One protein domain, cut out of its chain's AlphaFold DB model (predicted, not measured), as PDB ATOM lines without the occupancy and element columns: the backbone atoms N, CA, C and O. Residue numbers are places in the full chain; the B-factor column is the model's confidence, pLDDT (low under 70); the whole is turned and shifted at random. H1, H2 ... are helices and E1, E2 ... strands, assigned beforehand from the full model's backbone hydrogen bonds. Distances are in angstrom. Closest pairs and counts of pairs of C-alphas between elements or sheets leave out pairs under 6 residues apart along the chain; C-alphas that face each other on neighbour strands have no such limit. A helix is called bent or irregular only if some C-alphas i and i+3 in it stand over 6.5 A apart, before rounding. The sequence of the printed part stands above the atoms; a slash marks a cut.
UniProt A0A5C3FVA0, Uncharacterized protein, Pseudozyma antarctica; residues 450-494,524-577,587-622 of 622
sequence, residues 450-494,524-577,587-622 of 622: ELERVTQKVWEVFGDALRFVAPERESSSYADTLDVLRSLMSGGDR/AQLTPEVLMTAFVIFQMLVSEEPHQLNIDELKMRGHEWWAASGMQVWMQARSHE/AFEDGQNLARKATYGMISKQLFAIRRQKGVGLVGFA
ATOM      1  N   GLU A 450     -32.343  24.517  49.226       90.12
ATOM      2  CA  GLU A 450     -31.984  24.424  47.809       90.12
ATOM      3  C   GLU A 450     -32.536  25.611  47.011       90.12
ATOM      4  O   GLU A 450     -31.790  26.217  46.242       90.12
ATOM      5  N   LEU A 451     -33.790  26.011  47.259       91.44
ATOM      6  CA  LEU A 451     -34.407  27.189  46.642       91.44
ATOM      7  C   LEU A 451     -33.676  28.482  47.012       91.44
ATOM      8  O   LEU A 451     -33.461  29.309  46.134       91.44
ATOM      9  N   GLU A 452     -33.225  28.645  48.259       94.06
ATOM     10  CA  GLU A 452     -32.442  29.824  48.667       94.06
ATOM     11  C   GLU A 452     -31.103  29.925  47.913       94.06
ATOM     12  O   GLU A 452     -30.741  30.997  47.413       94.06
ATOM     13  N   ARG A 453     -30.393  28.797  47.752       94.06
ATOM     14  CA  ARG A 453     -29.164  28.723  46.939       94.06
ATOM     15  C   ARG A 453     -29.453  29.035  45.470       94.06
ATOM     16  O   ARG A 453     -28.687  29.756  44.829       94.06
ATOM     17  N   VAL A 454     -30.555  28.511  44.938       94.69
ATOM     18  CA  VAL A 454     -31.004  28.788  43.571       94.69
ATOM     19  C   VAL A 454     -31.329  30.271  43.398       94.69
ATOM     20  O   VAL A 454     -30.854  30.867  42.435       94.69
ATOM     21  N   THR A 455     -32.053  30.913  44.321       95.38
ATOM     22  CA  THR A 455     -32.343  32.351  44.213       95.38
ATOM     23  C   THR A 455     -31.083  33.198  44.317       95.38
ATOM     24  O   THR A 455     -30.948  34.154  43.558       95.38
ATOM     25  N   GLN A 456     -30.099  32.815  45.136       95.81
ATOM     26  CA  GLN A 456     -28.791  33.476  45.122       95.81
ATOM     27  C   GLN A 456     -28.120  33.379  43.736       95.81
ATOM     28  O   GLN A 456     -27.603  34.379  43.237       95.81
ATOM     29  N   LYS A 457     -28.205  32.222  43.061       95.94
ATOM     30  CA  LYS A 457     -27.716  32.058  41.680       95.94
ATOM     31  C   LYS A 457     -28.531  32.866  40.662       95.94
ATOM     32  O   LYS A 457     -27.950  33.420  39.732       95.94
ATOM     33  N   VAL A 458     -29.847  33.003  40.843       96.56
ATOM     34  CA  VAL A 458     -30.699  33.897  40.033       96.56
ATOM     35  C   VAL A 458     -30.222  35.351  40.153       96.56
ATOM     36  O   VAL A 458     -30.052  36.012  39.131       96.56
ATOM     37  N   TRP A 459     -29.935  35.843  41.364       96.12
ATOM     38  CA  TRP A 459     -29.405  37.199  41.586       96.12
ATOM     39  C   TRP A 459     -27.984  37.409  41.033       96.12
ATOM     40  O   TRP A 459     -27.640  38.521  40.632       96.12
ATOM     41  N   GLU A 460     -27.167  36.360  40.942       95.44
ATOM     42  CA  GLU A 460     -25.863  36.410  40.262       95.44
ATOM     43  C   GLU A 460     -26.016  36.492  38.728       95.44
ATOM     44  O   GLU A 460     -25.349  37.281  38.066       95.44
ATOM     45  N   VAL A 461     -26.924  35.696  38.153       94.81
ATOM     46  CA  VAL A 461     -27.042  35.453  36.699       94.81
ATOM     47  C   VAL A 461     -27.987  36.431  35.974       94.81
ATOM     48  O   VAL A 461     -27.829  36.712  34.774       94.81
ATOM     49  N   PHE A 462     -28.996  36.920  36.693       95.19
ATOM     50  CA  PHE A 462     -30.096  37.761  36.208       95.19
ATOM     51  C   PHE A 462     -30.291  39.027  37.071       95.19
ATOM     52  O   PHE A 462     -31.228  39.794  36.852       95.19
ATOM     53  N   GLY A 463     -29.384  39.286  38.022       93.81
ATOM     54  CA  GLY A 463     -29.485  40.393  38.975       93.81
ATOM     55  C   GLY A 463     -29.641  41.776  38.349       93.81
ATOM     56  O   GLY A 463     -30.357  42.593  38.906       93.81
ATOM     57  N   ASP A 464     -29.056  42.046  37.181       92.19
ATOM     58  CA  ASP A 464     -29.144  43.373  36.547       92.19
ATOM     59  C   ASP A 464     -30.576  43.733  36.124       92.19
ATOM     60  O   ASP A 464     -30.979  44.893  36.207       92.19
ATOM     61  N   ALA A 465     -31.379  42.731  35.746       92.62
ATOM     62  CA  ALA A 465     -32.802  42.907  35.471       92.62
ATOM     63  C   ALA A 465     -33.635  43.022  36.760       92.62
ATOM     64  O   ALA A 465     -34.609  43.769  36.795       92.62
ATOM     65  N   LEU A 466     -33.249  42.333  37.840       93.62
ATOM     66  CA  LEU A 466     -33.928  42.448  39.139       93.62
ATOM     67  C   LEU A 466     -33.642  43.800  39.814       93.62
ATOM     68  O   LEU A 466     -34.548  44.421  40.367       93.62
ATOM     69  N   ARG A 467     -32.411  44.313  39.689       92.69
ATOM     70  CA  ARG A 467     -31.977  45.637  40.171       92.69
ATOM     71  C   ARG A 467     -32.662  46.796  39.445       92.69
ATOM     72  O   ARG A 467     -32.711  47.891  39.991       92.69
ATOM     73  N   PHE A 468     -33.248  46.577  38.265       88.06
ATOM     74  CA  PHE A 468     -34.116  47.575  37.627       88.06
ATOM     75  C   PHE A 468     -35.363  47.894  38.477       88.06
ATOM     76  O   PHE A 468     -35.829  49.033  38.483       88.06
ATOM     77  N   VAL A 469     -35.875  46.898  39.211       90.12
ATOM     78  CA  VAL A 469     -37.054  47.014  40.091       90.12
ATOM     79  C   VAL A 469     -36.650  47.210  41.556       90.12
ATOM     80  O   VAL A 469     -37.299  47.964  42.274       90.12
ATOM     81  N   ALA A 470     -35.566  46.570  42.001       92.19
ATOM     82  CA  ALA A 470     -35.054  46.646  43.370       92.19
ATOM     83  C   ALA A 470     -33.558  47.043  43.392       92.19
ATOM     84  O   ALA A 470     -32.707  46.199  43.686       92.19
ATOM     85  N   PRO A 471     -33.209  48.308  43.080       88.31
ATOM     86  CA  PRO A 471     -31.819  48.737  42.871       88.31
ATOM     87  C   PRO A 471     -30.926  48.632  44.112       88.31
ATOM     88  O   PRO A 471     -29.718  48.469  43.980       88.31
ATOM     89  N   GLU A 472     -31.505  48.685  45.313       88.25
ATOM     90  CA  GLU A 472     -30.773  48.597  46.585       88.25
ATOM     91  C   GLU A 472     -30.421  47.154  47.002       88.25
ATOM     92  O   GLU A 472     -29.773  46.951  48.028       88.25
ATOM     93  N   ARG A 473     -30.865  46.132  46.252       88.94
ATOM     94  CA  ARG A 473     -30.697  44.717  46.621       88.94
ATOM     95  C   ARG A 473     -29.670  44.024  45.724       88.94
ATOM     96  O   ARG A 473     -29.854  43.889  44.517       88.94
ATOM     97  N   GLU A 474     -28.596  43.522  46.329       88.44
ATOM     98  CA  GLU A 474     -27.622  42.659  45.641       88.44
ATOM     99  C   GLU A 474     -28.063  41.189  45.612       88.44
ATOM    100  O   GLU A 474     -27.781  40.486  44.640       88.44
ATOM    101  N   SER A 475     -28.778  40.752  46.654       93.12
ATOM    102  CA  SER A 475     -29.455  39.454  46.783       93.12
ATOM    103  C   SER A 475     -30.682  39.591  47.701       93.12
ATOM    104  O   SER A 475     -30.764  40.543  48.481       93.12
ATOM    105  N   SER A 476     -31.643  38.665  47.626       93.81
ATOM    106  CA  SER A 476     -32.806  38.638  48.531       93.81
ATOM    107  C   SER A 476     -33.268  37.214  48.857       93.81
ATOM    108  O   SER A 476     -32.816  36.251  48.237       93.81
ATOM    109  N   SER A 477     -34.170  37.076  49.839       94.75
ATOM    110  CA  SER A 477     -34.755  35.781  50.216       94.75
ATOM    111  C   SER A 477     -35.566  35.158  49.069       94.75
ATOM    112  O   SER A 477     -35.888  35.834  48.087       94.75
ATOM    113  N   TYR A 478     -35.939  33.880  49.195       94.50
ATOM    114  CA  TYR A 478     -36.792  33.204  48.210       94.50
ATOM    115  C   TYR A 478     -38.114  33.955  47.965       94.50
ATOM    116  O   TYR A 478     -38.442  34.267  46.820       94.50
ATOM    117  N   ALA A 479     -38.825  34.320  49.039       94.06
ATOM    118  CA  ALA A 479     -40.091  35.048  48.956       94.06
ATOM    119  C   ALA A 479     -39.910  36.445  48.335       94.06
ATOM    120  O   ALA A 479     -40.594  36.778  47.370       94.06
ATOM    121  N   ASP A 480     -38.917  37.213  48.802       94.56
ATOM    122  CA  ASP A 480     -38.577  38.517  48.215       94.56
ATOM    123  C   ASP A 480     -38.247  38.409  46.718       94.56
ATOM    124  O   ASP A 480     -38.611  39.280  45.933       94.56
ATOM    125  N   THR A 481     -37.536  37.352  46.309       95.50
ATOM    126  CA  THR A 481     -37.133  37.151  44.908       95.50
ATOM    127  C   THR A 481     -38.349  36.890  44.025       95.50
ATOM    128  O   THR A 481     -38.421  37.431  42.922       95.50
ATOM    129  N   LEU A 482     -39.330  36.114  44.504       95.38
ATOM    130  CA  LEU A 482     -40.598  35.916  43.798       95.38
ATOM    131  C   LEU A 482     -41.390  37.218  43.659       95.38
ATOM    132  O   LEU A 482     -41.951  37.462  42.594       95.38
ATOM    133  N   ASP A 483     -41.419  38.063  44.688       94.94
ATOM    134  CA  ASP A 483     -42.147  39.333  44.632       94.94
ATOM    135  C   ASP A 483     -41.448  40.370  43.736       94.94
ATOM    136  O   ASP A 483     -42.115  41.045  42.954       94.94
ATOM    137  N   VAL A 484     -40.109  40.428  43.724       94.94
ATOM    138  CA  VAL A 484     -39.355  41.240  42.747       94.94
ATOM    139  C   VAL A 484     -39.574  40.732  41.316       94.94
ATOM    140  O   VAL A 484     -39.786  41.540  40.412       94.94
ATOM    141  N   LEU A 485     -39.587  39.410  41.095       95.38
ATOM    142  CA  LEU A 485     -39.909  38.811  39.791       95.38
ATOM    143  C   LEU A 485     -41.343  39.134  39.345       95.38
ATOM    144  O   LEU A 485     -41.542  39.482  38.185       95.38
ATOM    145  N   ARG A 486     -42.330  39.079  40.251       95.00
ATOM    146  CA  ARG A 486     -43.716  39.490  39.971       95.00
ATOM    147  C   ARG A 486     -43.804  40.964  39.601       95.00
ATOM    148  O   ARG A 486     -44.379  41.272  38.565       95.00
ATOM    149  N   SER A 487     -43.204  41.858  40.387       94.12
ATOM    150  CA  SER A 487     -43.179  43.288  40.065       94.12
ATOM    151  C   SER A 487     -42.533  43.544  38.703       94.12
ATOM    152  O   SER A 487     -43.097  44.285  37.905       94.12
ATOM    153  N   LEU A 488     -41.420  42.873  38.380       93.50
ATOM    154  CA  LEU A 488     -40.792  42.936  37.056       93.50
ATOM    155  C   LEU A 488     -41.740  42.447  35.943       93.50
ATOM    156  O   LEU A 488     -41.886  43.119  34.925       93.50
ATOM    157  N   MET A 489     -42.426  41.320  36.152       94.38
ATOM    158  CA  MET A 489     -43.412  40.749  35.222       94.38
ATOM    159  C   MET A 489     -44.700  41.570  35.071       94.38
ATOM    160  O   MET A 489     -45.398  41.386  34.076       94.38
ATOM    161  N   SER A 490     -45.005  42.458  36.020       92.62
ATOM    162  CA  SER A 490     -46.092  43.446  35.947       92.62
ATOM    163  C   SER A 490     -45.645  44.790  35.352       92.62
ATOM    164  O   SER A 490     -46.453  45.706  35.250       92.62
ATOM    165  N   GLY A 491     -44.375  44.924  34.945       84.06
ATOM    166  CA  GLY A 491     -43.816  46.140  34.331       84.06
ATOM    167  C   GLY A 491     -43.133  47.090  35.312       84.06
ATOM    168  O   GLY A 491     -42.543  48.082  34.888       84.06
ATOM    169  N   GLY A 492     -43.164  46.750  36.600       77.25
ATOM    170  CA  GLY A 492     -42.686  47.554  37.712       77.25
ATOM    171  C   GLY A 492     -43.616  48.726  37.999       77.25
ATOM    172  O   GLY A 492     -43.624  49.708  37.259       77.25
ATOM    173  N   ASP A 493     -44.318  48.682  39.134       61.41
ATOM    174  CA  ASP A 493     -44.827  49.914  39.730       61.41
ATOM    175  C   ASP A 493     -43.617  50.813  40.021       61.41
ATOM    176  O   ASP A 493     -42.840  50.561  40.943       61.41
ATOM    177  N   ARG A 494     -43.442  51.861  39.209       58.22
ATOM    178  CA  ARG A 494     -42.499  52.960  39.443       58.22
ATOM    179  C   ARG A 494     -43.249  54.173  40.007       58.22
ATOM    180  O   ARG A 494     -43.437  55.155  39.285       58.22
ATOM    181  N   ALA A 524     -30.914  48.672  32.342       56.09
ATOM    182  CA  ALA A 524     -31.539  47.466  31.815       56.09
ATOM    183  C   ALA A 524     -32.922  47.783  31.225       56.09
ATOM    184  O   ALA A 524     -33.932  47.728  31.922       56.09
ATOM    185  N   GLN A 525     -32.959  48.141  29.938       74.00
ATOM    186  CA  GLN A 525     -34.195  48.379  29.207       74.00
ATOM    187  C   GLN A 525     -35.044  47.112  29.270       74.00
ATOM    188  O   GLN A 525     -34.551  45.995  29.076       74.00
ATOM    189  N   LEU A 526     -36.331  47.290  29.560       86.12
ATOM    190  CA  LEU A 526     -37.252  46.187  29.783       86.12
ATOM    191  C   LEU A 526     -37.625  45.544  28.437       86.12
ATOM    192  O   LEU A 526     -38.626  45.886  27.811       86.12
ATOM    193  N   THR A 527     -36.779  44.639  27.949       91.44
ATOM    194  CA  THR A 527     -37.003  43.941  26.676       91.44
ATOM    195  C   THR A 527     -38.000  42.782  26.831       91.44
ATOM    196  O   THR A 527     -38.135  42.222  27.926       91.44
ATOM    197  N   PRO A 528     -38.658  42.342  25.737       93.44
ATOM    198  CA  PRO A 528     -39.507  41.146  25.745       93.44
ATOM    199  C   PRO A 528     -38.781  39.893  26.254       93.44
ATOM    200  O   PRO A 528     -39.366  39.057  26.940       93.44
ATOM    201  N   GLU A 529     -37.485  39.771  25.949       93.75
ATOM    202  CA  GLU A 529     -36.654  38.646  26.376       93.75
ATOM    203  C   GLU A 529     -36.346  38.687  27.881       93.75
ATOM    204  O   GLU A 529     -36.378  37.640  28.527       93.75
ATOM    205  N   VAL A 530     -36.128  39.871  28.468       94.69
ATOM    206  CA  VAL A 530     -35.972  40.037  29.926       94.69
ATOM    207  C   VAL A 530     -37.268  39.674  30.652       94.69
ATOM    208  O   VAL A 530     -37.236  38.863  31.576       94.69
ATOM    209  N   LEU A 531     -38.410  40.192  30.194       95.31
ATOM    210  CA  LEU A 531     -39.728  39.880  30.759       95.31
ATOM    211  C   LEU A 531     -40.059  38.383  30.687       95.31
ATOM    212  O   LEU A 531     -40.476  37.786  31.678       95.31
ATOM    213  N   MET A 532     -39.808  37.747  29.541       96.94
ATOM    214  CA  MET A 532     -39.997  36.306  29.392       96.94
ATOM    215  C   MET A 532     -39.009  35.488  30.235       96.94
ATOM    216  O   MET A 532     -39.365  34.435  30.759       96.94
ATOM    217  N   THR A 533     -37.772  35.960  30.402       96.81
ATOM    218  CA  THR A 533     -36.790  35.309  31.281       96.81
ATOM    219  C   THR A 533     -37.241  35.358  32.738       96.81
ATOM    220  O   THR A 533     -37.192  34.330  33.412       96.81
ATOM    221  N   ALA A 534     -37.774  36.494  33.197       97.00
ATOM    222  CA  ALA A 534     -38.380  36.613  34.520       97.00
ATOM    223  C   ALA A 534     -39.555  35.633  34.700       97.00
ATOM    224  O   ALA A 534     -39.584  34.900  35.687       97.00
ATOM    225  N   PHE A 535     -40.456  35.538  33.713       97.25
ATOM    226  CA  PHE A 535     -41.565  34.574  33.717       97.25
ATOM    227  C   PHE A 535     -41.094  33.113  33.799       97.25
ATOM    228  O   PHE A 535     -41.608  32.340  34.607       97.25
ATOM    229  N   VAL A 536     -40.101  32.720  32.994       97.19
ATOM    230  CA  VAL A 536     -39.569  31.348  33.012       97.19
ATOM    231  C   VAL A 536     -38.899  31.040  34.356       97.19
ATOM    232  O   VAL A 536     -39.147  29.975  34.914       97.19
ATOM    233  N   ILE A 537     -38.108  31.962  34.919       96.88
ATOM    234  CA  ILE A 537     -37.493  31.785  36.246       96.88
ATOM    235  C   ILE A 537     -38.568  31.668  37.334       96.88
ATOM    236  O   ILE A 537     -38.500  30.748  38.146       96.88
ATOM    237  N   PHE A 538     -39.581  32.540  37.321       96.62
ATOM    238  CA  PHE A 538     -40.713  32.480  38.249       96.62
ATOM    239  C   PHE A 538     -41.410  31.113  38.194       96.62
ATOM    240  O   PHE A 538     -41.610  30.487  39.231       96.62
ATOM    241  N   GLN A 539     -41.696  30.590  36.996       96.06
ATOM    242  CA  GLN A 539     -42.350  29.284  36.863       96.06
ATOM    243  C   GLN A 539     -41.468  28.100  37.255       96.06
ATOM    244  O   GLN A 539     -41.986  27.106  37.760       96.06
ATOM    245  N   MET A 540     -40.151  28.195  37.074       95.50
ATOM    246  CA  MET A 540     -39.225  27.184  37.586       95.50
ATOM    247  C   MET A 540     -39.179  27.192  39.120       95.50
ATOM    248  O   MET A 540     -39.241  26.122  39.724       95.50
ATOM    249  N   LEU A 541     -39.150  28.370  39.752       94.69
ATOM    250  CA  LEU A 541     -39.167  28.516  41.215       94.69
ATOM    251  C   LEU A 541     -40.484  28.039  41.854       94.69
ATOM    252  O   LEU A 541     -40.451  27.443  42.920       94.69
ATOM    253  N   VAL A 542     -41.627  28.282  41.203       94.12
ATOM    254  CA  VAL A 542     -42.967  27.915  41.711       94.12
ATOM    255  C   VAL A 542     -43.352  26.456  41.400       94.12
ATOM    256  O   VAL A 542     -44.282  25.919  42.005       94.12
ATOM    257  N   SER A 543     -42.655  25.792  40.471       93.31
ATOM    258  CA  SER A 543     -42.888  24.373  40.158       93.31
ATOM    259  C   SER A 543     -42.624  23.460  41.363       93.31
ATOM    260  O   SER A 543     -41.810  23.781  42.220       93.31
ATOM    261  N   GLU A 544     -43.312  22.320  41.456       88.75
ATOM    262  CA  GLU A 544     -43.141  21.369  42.567       88.75
ATOM    263  C   GLU A 544     -41.744  20.718  42.557       88.75
ATOM    264  O   GLU A 544     -41.159  20.513  41.490       88.75
ATOM    265  N   GLU A 545     -41.206  20.362  43.733       84.69
ATOM    266  CA  GLU A 545     -39.972  19.566  43.847       84.69
ATOM    267  C   GLU A 545     -40.094  18.292  42.979       84.69
ATOM    268  O   GLU A 545     -41.072  17.552  43.111       84.69
ATOM    269  N   PRO A 546     -39.144  18.007  42.062       87.31
ATOM    270  CA  PRO A 546     -37.748  18.454  42.041       87.31
ATOM    271  C   PRO A 546     -37.469  19.688  41.150       87.31
ATOM    272  O   PRO A 546     -36.454  19.714  40.445       87.31
ATOM    273  N   HIS A 547     -38.382  20.664  41.132       91.75
ATOM    274  CA  HIS A 547     -38.312  21.936  40.403       91.75
ATOM    275  C   HIS A 547     -37.932  21.749  38.929       91.75
ATOM    276  O   HIS A 547     -36.952  22.303  38.423       91.75
ATOM    277  N   GLN A 548     -38.683  20.872  38.257       94.06
ATOM    278  CA  GLN A 548     -38.469  20.485  36.866       94.06
ATOM    279  C   GLN A 548     -39.753  20.635  36.057       94.06
ATOM    280  O   GLN A 548     -40.791  20.094  36.430       94.06
ATOM    281  N   LEU A 549     -39.660  21.304  34.906       94.81
ATOM    282  CA  LEU A 549     -40.773  21.476  33.974       94.81
ATOM    283  C   LEU A 549     -40.406  20.962  32.577       94.81
ATOM    284  O   LEU A 549     -39.243  20.976  32.168       94.81
ATOM    285  N   ASN A 550     -41.396  20.520  31.806       95.69
ATOM    286  CA  ASN A 550     -41.177  20.154  30.409       95.69
ATOM    287  C   ASN A 550     -40.908  21.420  29.571       95.69
ATOM    288  O   ASN A 550     -41.648  22.399  29.665       95.69
ATOM    289  N   ILE A 551     -39.888  21.403  28.705       95.50
ATOM    290  CA  ILE A 551     -39.577  22.532  27.811       95.50
ATOM    291  C   ILE A 551     -40.761  22.933  26.916       95.50
ATOM    292  O   ILE A 551     -40.948  24.115  26.629       95.50
ATOM    293  N   ASP A 552     -41.586  21.973  26.488       95.75
ATOM    294  CA  ASP A 552     -42.781  22.267  25.690       95.75
ATOM    295  C   ASP A 552     -43.903  22.889  26.528       95.75
ATOM    296  O   ASP A 552     -44.646  23.729  26.025       95.75
ATOM    297  N   GLU A 553     -43.971  22.569  27.819       95.81
ATOM    298  CA  GLU A 553     -44.906  23.190  28.756       95.81
ATOM    299  C   GLU A 553     -44.488  24.626  29.103       95.81
ATOM    300  O   GLU A 553     -45.329  25.523  29.065       95.81
ATOM    301  N   LEU A 554     -43.191  24.883  29.325       96.00
ATOM    302  CA  LEU A 554     -42.653  26.246  29.470       96.00
ATOM    303  C   LEU A 554     -42.972  27.112  28.245       96.00
ATOM    304  O   LEU A 554     -43.380  28.262  28.391       96.00
ATOM    305  N   LYS A 555     -42.829  26.557  27.034       96.31
ATOM    306  CA  LYS A 555     -43.182  27.257  25.790       96.31
ATOM    307  C   LYS A 555     -44.675  27.561  25.684       96.31
ATOM    308  O   LYS A 555     -45.020  28.659  25.256       96.31
ATOM    309  N   MET A 556     -45.544  26.612  26.041       96.56
ATOM    310  CA  MET A 556     -46.998  26.810  26.022       96.56
ATOM    311  C   MET A 556     -47.424  27.870  27.043       96.56
ATOM    312  O   MET A 556     -48.003  28.879  26.649       96.56
ATOM    313  N   ARG A 557     -47.032  27.714  28.316       96.56
ATOM    314  CA  ARG A 557     -47.334  28.682  29.385       96.56
ATOM    315  C   ARG A 557     -46.774  30.076  29.074       96.56
ATOM    316  O   ARG A 557     -47.453  31.068  29.302       96.56
ATOM    317  N   GLY A 558     -45.561  30.156  28.520       95.88
ATOM    318  CA  GLY A 558     -44.945  31.418  28.100       95.88
ATOM    319  C   GLY A 558     -45.688  32.090  26.944       95.88
ATOM    320  O   GLY A 558     -45.886  33.299  26.969       95.88
ATOM    321  N   HIS A 559     -46.167  31.326  25.958       96.50
ATOM    322  CA  HIS A 559     -47.010  31.861  24.886       96.50
ATOM    323  C   HIS A 559     -48.363  32.365  25.404       96.50
ATOM    324  O   HIS A 559     -48.760  33.476  25.064       96.50
ATOM    325  N   GLU A 560     -49.034  31.589  26.260       96.44
ATOM    326  CA  GLU A 560     -50.299  31.978  26.896       96.44
ATOM    327  C   GLU A 560     -50.147  33.265  27.718       96.44
ATOM    328  O   GLU A 560     -50.910  34.209  27.528       96.44
ATOM    329  N   TRP A 561     -49.128  33.345  28.580       96.25
ATOM    330  CA  TRP A 561     -48.842  34.543  29.372       96.25
ATOM    331  C   TRP A 561     -48.467  35.755  28.511       96.25
ATOM    332  O   TRP A 561     -48.947  36.862  28.762       96.25
ATOM    333  N   TRP A 562     -47.640  35.571  27.477       96.19
ATOM    334  CA  TRP A 562     -47.237  36.663  26.587       96.19
ATOM    335  C   TRP A 562     -48.431  37.259  25.838       96.19
ATOM    336  O   TRP A 562     -48.567  38.480  25.775       96.19
ATOM    337  N   ALA A 563     -49.311  36.394  25.323       94.94
ATOM    338  CA  ALA A 563     -50.524  36.788  24.617       94.94
ATOM    339  C   ALA A 563     -51.578  37.421  25.543       94.94
ATOM    340  O   ALA A 563     -52.274  38.339  25.116       94.94
ATOM    341  N   ALA A 564     -51.695  36.951  26.790       95.06
ATOM    342  CA  ALA A 564     -52.685  37.445  27.748       95.06
ATOM    343  C   ALA A 564     -52.262  38.729  28.480       95.06
ATOM    344  O   ALA A 564     -53.119  39.537  28.828       95.06
ATOM    345  N   SER A 565     -50.970  38.909  28.777       93.75
ATOM    346  CA  SER A 565     -50.509  39.985  29.672       93.75
ATOM    347  C   SER A 565     -49.118  40.521  29.332       93.75
ATOM    348  O   SER A 565     -48.925  41.736  29.318       93.75
ATOM    349  N   GLY A 566     -48.146  39.652  29.025       92.94
ATOM    350  CA  GLY A 566     -46.740  40.051  28.868       92.94
ATOM    351  C   GLY A 566     -46.508  41.117  27.788       92.94
ATOM    352  O   GLY A 566     -45.759  42.070  28.012       92.94
ATOM    353  N   MET A 567     -47.211  41.024  26.654       93.12
ATOM    354  CA  MET A 567     -47.141  42.032  25.590       93.12
ATOM    355  C   MET A 567     -47.721  43.392  26.027       93.12
ATOM    356  O   MET A 567     -47.165  44.432  25.679       93.12
ATOM    357  N   GLN A 568     -48.812  43.406  26.804       91.50
ATOM    358  CA  GLN A 568     -49.412  44.643  27.319       91.50
ATOM    359  C   GLN A 568     -48.503  45.311  28.354       91.50
ATOM    360  O   GLN A 568     -48.247  46.509  28.243       91.50
ATOM    361  N   VAL A 569     -47.971  44.531  29.298       91.69
ATOM    362  CA  VAL A 569     -46.995  44.991  30.294       91.69
ATOM    363  C   VAL A 569     -45.789  45.641  29.615       91.69
ATOM    364  O   VAL A 569     -45.387  46.747  29.974       91.69
ATOM    365  N   TRP A 570     -45.240  44.989  28.588       91.12
ATOM    366  CA  TRP A 570     -44.114  45.524  27.827       91.12
ATOM    367  C   TRP A 570     -44.445  46.858  27.136       91.12
ATOM    368  O   TRP A 570     -43.661  47.805  27.208       91.12
ATOM    369  N   MET A 571     -45.623  46.966  26.508       89.00
ATOM    370  CA  MET A 571     -46.069  48.215  25.880       89.00
ATOM    371  C   MET A 571     -46.287  49.343  26.903       89.00
ATOM    372  O   MET A 571     -45.921  50.485  26.626       89.00
ATOM    373  N   GLN A 572     -46.836  49.038  28.083       88.38
ATOM    374  CA  GLN A 572     -47.051  50.009  29.161       88.38
ATOM    375  C   GLN A 572     -45.723  50.524  29.728       88.38
ATOM    376  O   GLN A 572     -45.501  51.735  29.740       88.38
ATOM    377  N   ALA A 573     -44.802  49.626  30.092       85.00
ATOM    378  CA  ALA A 573     -43.479  49.999  30.593       85.00
ATOM    379  C   ALA A 573     -42.709  50.882  29.593       85.00
ATOM    380  O   ALA A 573     -42.059  51.849  29.987       85.00
ATOM    381  N   ARG A 574     -42.842  50.595  28.289       80.25
ATOM    382  CA  ARG A 574     -42.224  51.385  27.216       80.25
ATOM    383  C   ARG A 574     -42.918  52.725  26.951       80.25
ATOM    384  O   ARG A 574     -42.255  53.652  26.498       80.25
ATOM    385  N   SER A 575     -44.214  52.882  27.237       76.81
ATOM    386  CA  SER A 575     -44.904  54.170  27.020       76.81
ATOM    387  C   SER A 575     -44.384  55.318  27.895       76.81
ATOM    388  O   SER A 575     -44.600  56.478  27.558       76.81
ATOM    389  N   HIS A 576     -43.644  55.005  28.963       69.06
ATOM    390  CA  HIS A 576     -42.949  55.984  29.802       69.06
ATOM    391  C   HIS A 576     -41.552  56.381  29.276       69.06
ATOM    392  O   HIS A 576     -40.915  57.257  29.854       69.06
ATOM    393  N   GLU A 577     -41.062  55.761  28.197       69.56
ATOM    394  CA  GLU A 577     -39.767  56.057  27.571       69.56
ATOM    395  C   GLU A 577     -39.985  56.938  26.321       69.56
ATOM    396  O   GLU A 577     -39.887  56.495  25.173       69.56
ATOM    397  N   ALA A 587     -41.832  43.831  18.556       58.62
ATOM    398  CA  ALA A 587     -43.132  43.863  19.232       58.62
ATOM    399  C   ALA A 587     -44.020  42.627  18.981       58.62
ATOM    400  O   ALA A 587     -44.982  42.410  19.712       58.62
ATOM    401  N   PHE A 588     -43.723  41.833  17.946       70.56
ATOM    402  CA  PHE A 588     -44.553  40.708  17.496       70.56
ATOM    403  C   PHE A 588     -43.802  39.368  17.502       70.56
ATOM    404  O   PHE A 588     -44.151  38.456  16.747       70.56
ATOM    405  N   GLU A 589     -42.764  39.218  18.332       83.50
ATOM    406  CA  GLU A 589     -42.187  37.892  18.553       83.50
ATOM    407  C   GLU A 589     -43.203  36.958  19.231       83.50
ATOM    408  O   GLU A 589     -43.826  37.292  20.240       83.50
ATOM    409  N   ASP A 590     -43.359  35.758  18.670       91.75
ATOM    410  CA  ASP A 590     -44.186  34.698  19.245       91.75
ATOM    411  C   ASP A 590     -43.636  34.271  20.617       91.75
ATOM    412  O   ASP A 590     -42.466  33.891  20.746       91.75
ATOM    413  N   GLY A 591     -44.510  34.271  21.628       93.12
ATOM    414  CA  GLY A 591     -44.185  33.899  23.001       93.12
ATOM    415  C   GLY A 591     -43.562  32.503  23.150       93.12
ATOM    416  O   GLY A 591     -42.739  32.316  24.042       93.12
ATOM    417  N   GLN A 592     -43.827  31.544  22.246       95.62
ATOM    418  CA  GLN A 592     -43.119  30.253  22.263       95.62
ATOM    419  C   GLN A 592     -41.634  30.401  21.910       95.62
ATOM    420  O   GLN A 592     -40.788  29.679  22.444       95.62
ATOM    421  N   ASN A 593     -41.303  31.310  20.989       95.31
ATOM    422  CA  ASN A 593     -39.924  31.587  20.602       95.31
ATOM    423  C   ASN A 593     -39.211  32.403  21.683       95.31
ATOM    424  O   ASN A 593     -38.072  32.070  22.000       95.31
ATOM    425  N   LEU A 594     -39.887  33.377  22.304       95.50
ATOM    426  CA  LEU A 594     -39.371  34.093  23.476       95.50
ATOM    427  C   LEU A 594     -39.088  33.128  24.639       95.50
ATOM    428  O   LEU A 594     -37.973  33.109  25.154       95.50
ATOM    429  N   ALA A 595     -40.041  32.266  25.011       96.62
ATOM    430  CA  ALA A 595     -39.862  31.290  26.092       96.62
ATOM    431  C   ALA A 595     -38.720  30.305  25.790       96.62
ATOM    432  O   ALA A 595     -37.922  29.970  26.670       96.62
ATOM    433  N   ARG A 596     -38.583  29.886  24.522       96.19
ATOM    434  CA  ARG A 596     -37.452  29.069  24.062       96.19
ATOM    435  C   ARG A 596     -36.117  29.817  24.197       96.19
ATOM    436  O   ARG A 596     -35.169  29.221  24.704       96.19
ATOM    437  N   LYS A 597     -36.030  31.081  23.754       96.38
ATOM    438  CA  LYS A 597     -34.824  31.924  23.887       96.38
ATOM    439  C   LYS A 597     -34.430  32.080  25.354       96.38
ATOM    440  O   LYS A 597     -33.326  31.688  25.710       96.38
ATOM    441  N   ALA A 598     -35.363  32.521  26.200       96.38
ATOM    442  CA  ALA A 598     -35.183  32.671  27.642       96.38
ATOM    443  C   ALA A 598     -34.652  31.383  28.298       96.38
ATOM    444  O   ALA A 598     -33.644  31.407  29.003       96.38
ATOM    445  N   THR A 599     -35.268  30.235  27.991       96.81
ATOM    446  CA  THR A 599     -34.831  28.926  28.503       96.81
ATOM    447  C   THR A 599     -33.387  28.615  28.092       96.81
ATOM    448  O   THR A 599     -32.565  28.299  28.950       96.81
ATOM    449  N   TYR A 600     -33.033  28.739  26.805       96.69
ATOM    450  CA  TYR A 600     -31.660  28.476  26.347       96.69
ATOM    451  C   TYR A 600     -30.639  29.521  26.814       96.69
ATOM    452  O   TYR A 600     -29.486  29.160  27.036       96.69
ATOM    453  N   GLY A 601     -31.049  30.772  27.021       95.81
ATOM    454  CA  GLY A 601     -30.225  31.818  27.625       95.81
ATOM    455  C   GLY A 601     -29.895  31.522  29.089       95.81
ATOM    456  O   GLY A 601     -28.762  31.710  29.518       95.81
ATOM    457  N   MET A 602     -30.843  30.989  29.861       96.75
ATOM    458  CA  MET A 602     -30.571  30.561  31.238       96.75
ATOM    459  C   MET A 602     -29.764  29.256  31.306       96.75
ATOM    460  O   MET A 602     -28.979  29.076  32.234       96.75
ATOM    461  N   ILE A 603     -29.871  28.379  30.300       95.75
ATOM    462  CA  ILE A 603     -28.987  27.208  30.163       95.75
ATOM    463  C   ILE A 603     -27.552  27.628  29.819       95.75
ATOM    464  O   ILE A 603     -26.607  27.116  30.415       95.75
ATOM    465  N   SER A 604     -27.354  28.571  28.890       94.88
ATOM    466  CA  SER A 604     -26.006  29.036  28.527       94.88
ATOM    467  C   SER A 604     -25.318  29.782  29.674       94.88
ATOM    468  O   SER A 604     -24.107  29.648  29.842       94.88
ATOM    469  N   LYS A 605     -26.091  30.479  30.519       94.94
ATOM    470  CA  LYS A 605     -25.625  31.057  31.789       94.94
ATOM    471  C   LYS A 605     -25.557  30.061  32.966       94.94
ATOM    472  O   LYS A 605     -25.352  30.486  34.098       94.94
ATOM    473  N   GLN A 606     -25.719  28.755  32.724       95.00
ATOM    474  CA  GLN A 606     -25.617  27.681  33.730       95.00
ATOM    475  C   GLN A 606     -26.581  27.808  34.929       95.00
ATOM    476  O   GLN A 606     -26.311  27.272  35.999       95.00
ATOM    477  N   LEU A 607     -27.718  28.494  34.765       95.44
ATOM    478  CA  LEU A 607     -28.785  28.534  35.771       95.44
ATOM    479  C   LEU A 607     -29.723  27.325  35.640       95.44
ATOM    480  O   LEU A 607     -30.215  26.808  36.641       95.44
ATOM    481  N   PHE A 608     -29.948  26.859  34.407       97.25
ATOM    482  CA  PHE A 608     -30.757  25.677  34.108       97.25
ATOM    483  C   PHE A 608     -29.944  24.576  33.416       97.25
ATOM    484  O   PHE A 608     -29.018  24.846  32.652       97.25
ATOM    485  N   ALA A 609     -30.377  23.328  33.586       95.75
ATOM    486  CA  ALA A 609     -29.895  22.166  32.852       95.75
ATOM    487  C   ALA A 609     -31.062  21.397  32.206       95.75
ATOM    488  O   ALA A 609     -32.121  21.222  32.809       95.75
ATOM    489  N   ILE A 610     -30.860  20.885  30.984       94.88
ATOM    490  CA  ILE A 610     -31.822  19.979  30.334       94.88
ATOM    491  C   ILE A 610     -31.457  18.531  30.656       94.88
ATOM    492  O   ILE A 610     -30.436  18.019  30.195       94.88
ATOM    493  N   ARG A 611     -32.347  17.829  31.359       93.62
ATOM    494  CA  ARG A 611     -32.285  16.381  31.573       93.62
ATOM    495  C   ARG A 611     -33.284  15.698  30.639       93.62
ATOM    496  O   ARG A 611     -34.494  15.878  30.745       93.62
ATOM    497  N   ARG A 612     -32.787  14.897  29.691       89.94
ATOM    498  CA  ARG A 612     -33.646  14.119  28.782       89.94
ATOM    499  C   ARG A 612     -34.098  12.833  29.469       89.94
ATOM    500  O   ARG A 612     -33.306  11.906  29.605       89.94
ATOM    501  N   GLN A 613     -35.370  12.753  29.853       85.69
ATOM    502  CA  GLN A 613     -35.974  11.538  30.403       85.69
ATOM    503  C   GLN A 613     -37.039  11.006  29.441       85.69
ATOM    504  O   GLN A 613     -37.937  11.737  29.037       85.69
ATOM    505  N   LYS A 614     -36.942   9.727  29.050       86.31
ATOM    506  CA  LYS A 614     -37.928   9.039  28.183       86.31
ATOM    507  C   LYS A 614     -38.260   9.779  26.865       86.31
ATOM    508  O   LYS A 614     -39.357   9.650  26.338       86.31
ATOM    509  N   GLY A 615     -37.308  10.549  26.327       85.12
ATOM    510  CA  GLY A 615     -37.483  11.356  25.110       85.12
ATOM    511  C   GLY A 615     -38.043  12.769  25.334       85.12
ATOM    512  O   GLY A 615     -37.998  13.573  24.409       85.12
ATOM    513  N   VAL A 616     -38.488  13.100  26.548       87.62
ATOM    514  CA  VAL A 616     -38.937  14.443  26.940       87.62
ATOM    515  C   VAL A 616     -37.754  15.246  27.490       87.62
ATOM    516  O   VAL A 616     -36.933  14.725  28.251       87.62
ATOM    517  N   GLY A 617     -37.647  16.514  27.092       90.50
ATOM    518  CA  GLY A 617     -36.674  17.455  27.647       90.50
ATOM    519  C   GLY A 617     -37.227  18.121  28.902       90.50
ATOM    520  O   GLY A 617     -37.981  19.085  28.791       90.50
ATOM    521  N   LEU A 618     -36.844  17.621  30.077       95.19
ATOM    522  CA  LEU A 618     -37.116  18.295  31.345       95.19
ATOM    523  C   LEU A 618     -36.044  19.362  31.571       95.19
ATOM    524  O   LEU A 618     -34.850  19.074  31.487       95.19
ATOM    525  N   VAL A 619     -36.473  20.588  31.834       96.00
ATOM    526  CA  VAL A 619     -35.634  21.693  32.298       96.00
ATOM    527  C   VAL A 619     -35.695  21.684  33.819       96.00
ATOM    528  O   VAL A 619     -36.785  21.576  34.371       96.00
ATOM    529  N   GLY A 620     -34.553  21.780  34.489       95.19
ATOM    530  CA  GLY A 620     -34.451  21.995  35.935       95.19
ATOM    531  C   GLY A 620     -33.336  22.989  36.241       95.19
ATOM    532  O   GLY A 620     -32.591  23.365  35.333       95.19
ATOM    533  N   PHE A 621     -33.189  23.392  37.500       95.31
ATOM    534  CA  PHE A 621     -31.986  24.107  37.940       95.31
ATOM    535  C   PHE A 621     -30.734  23.218  37.788       95.31
ATOM    536  O   PHE A 621     -30.837  21.985  37.815       95.31
ATOM    537  N   ALA A 622     -29.585  23.845  37.515       90.75
ATOM    538  CA  ALA A 622     -28.339  23.167  37.131       90.75
ATOM    539  C   ALA A 622     -27.627  22.451  38.295       90.75
ATOM    540  O   ALA A 622     -27.458  23.083  39.361       90.75
TER     541      ALA A 622
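What this domain is: This is residues 450 to 494, 524 to 577 and 587 to 622 of the 622 residues of an uncharacterized protein of Pseudozyma antarctica (UniProt A0A5C3FVA0). A cluster of mostly crossed helices is built round H4, with H3, H6 and arm H5a of the bent helix H5 packed on it, and H1 and H2 packed on H3. A small sheet lies toward one end, arm H5b toward the other. The printed part has 135 residues, ordered H1 H2 H3 H4 E1 H5 H6 E2 E3; the antiparallel sheet runs E1 E3 E2, and the class is mostly helix. It is compact, with a radius of gyration of the C-alphas of 14.2 A, spanning 47 by 33 by 23 A.

How they stand to each other: Start at H1, residues 450 to 461, which touches H3, residues 478 to 489, at a steep tilt of 44 degrees; C-alphas 452 and 478 are closest, 5.5 A. H2, residues 463 to 466, only just touches H3, with 3 pairs of C-alphas within 8 A, closest 466 and 484, 6.6 A. H4, residues 528 to 542, touches H3 at a shallow tilt of 31 degrees, opposite ways; C-alphas 489 and 531 are closest, 5.9 A. H5, residues 551 to 575, assigned as one helix by its hydrogen bonds, is bent: C-alphas 564 and 567 are 7.5 A apart, and H5a, to 564, and H5b, from 567, stand at 55 degrees, a steep tilt. H6, residues 591 to 604, touches H4, closest C-alphas 533 and 598, 4.8 A. E2, residues 608 to 613, and E3, residues 616 to 621, form a hairpin, N 611 and O 618 within hydrogen-bond range at 2.8 A; beside E3, E1, residues 548 to 550, has N 549 and O 619 at 2.9 A. H4 and H6 on one face of this sheet make two layers. Every O i to N i+4 pair is within hydrogen-bond range in H1, H3, H4, H5a, H5b and H6; H2 is too short for one.

Where its parts are: Find C-alpha 450 at (-31.984, 24.424, 47.809), where H1 begins; H4 runs 21.0 A, H5a 19.9 A and H6 19.6 A, and E3 ends at C-alpha 621, (-31.986, 24.107, 37.940).

The domain as a whole: Look for two cuts, 494 to 524 with a C-alpha gap of 14.4 A and 577 to 587 with 15.2 A; H2 to H3 is a long link, and pLDDT is under 70 at residues 493, 494, 524, 576, 577 and 587.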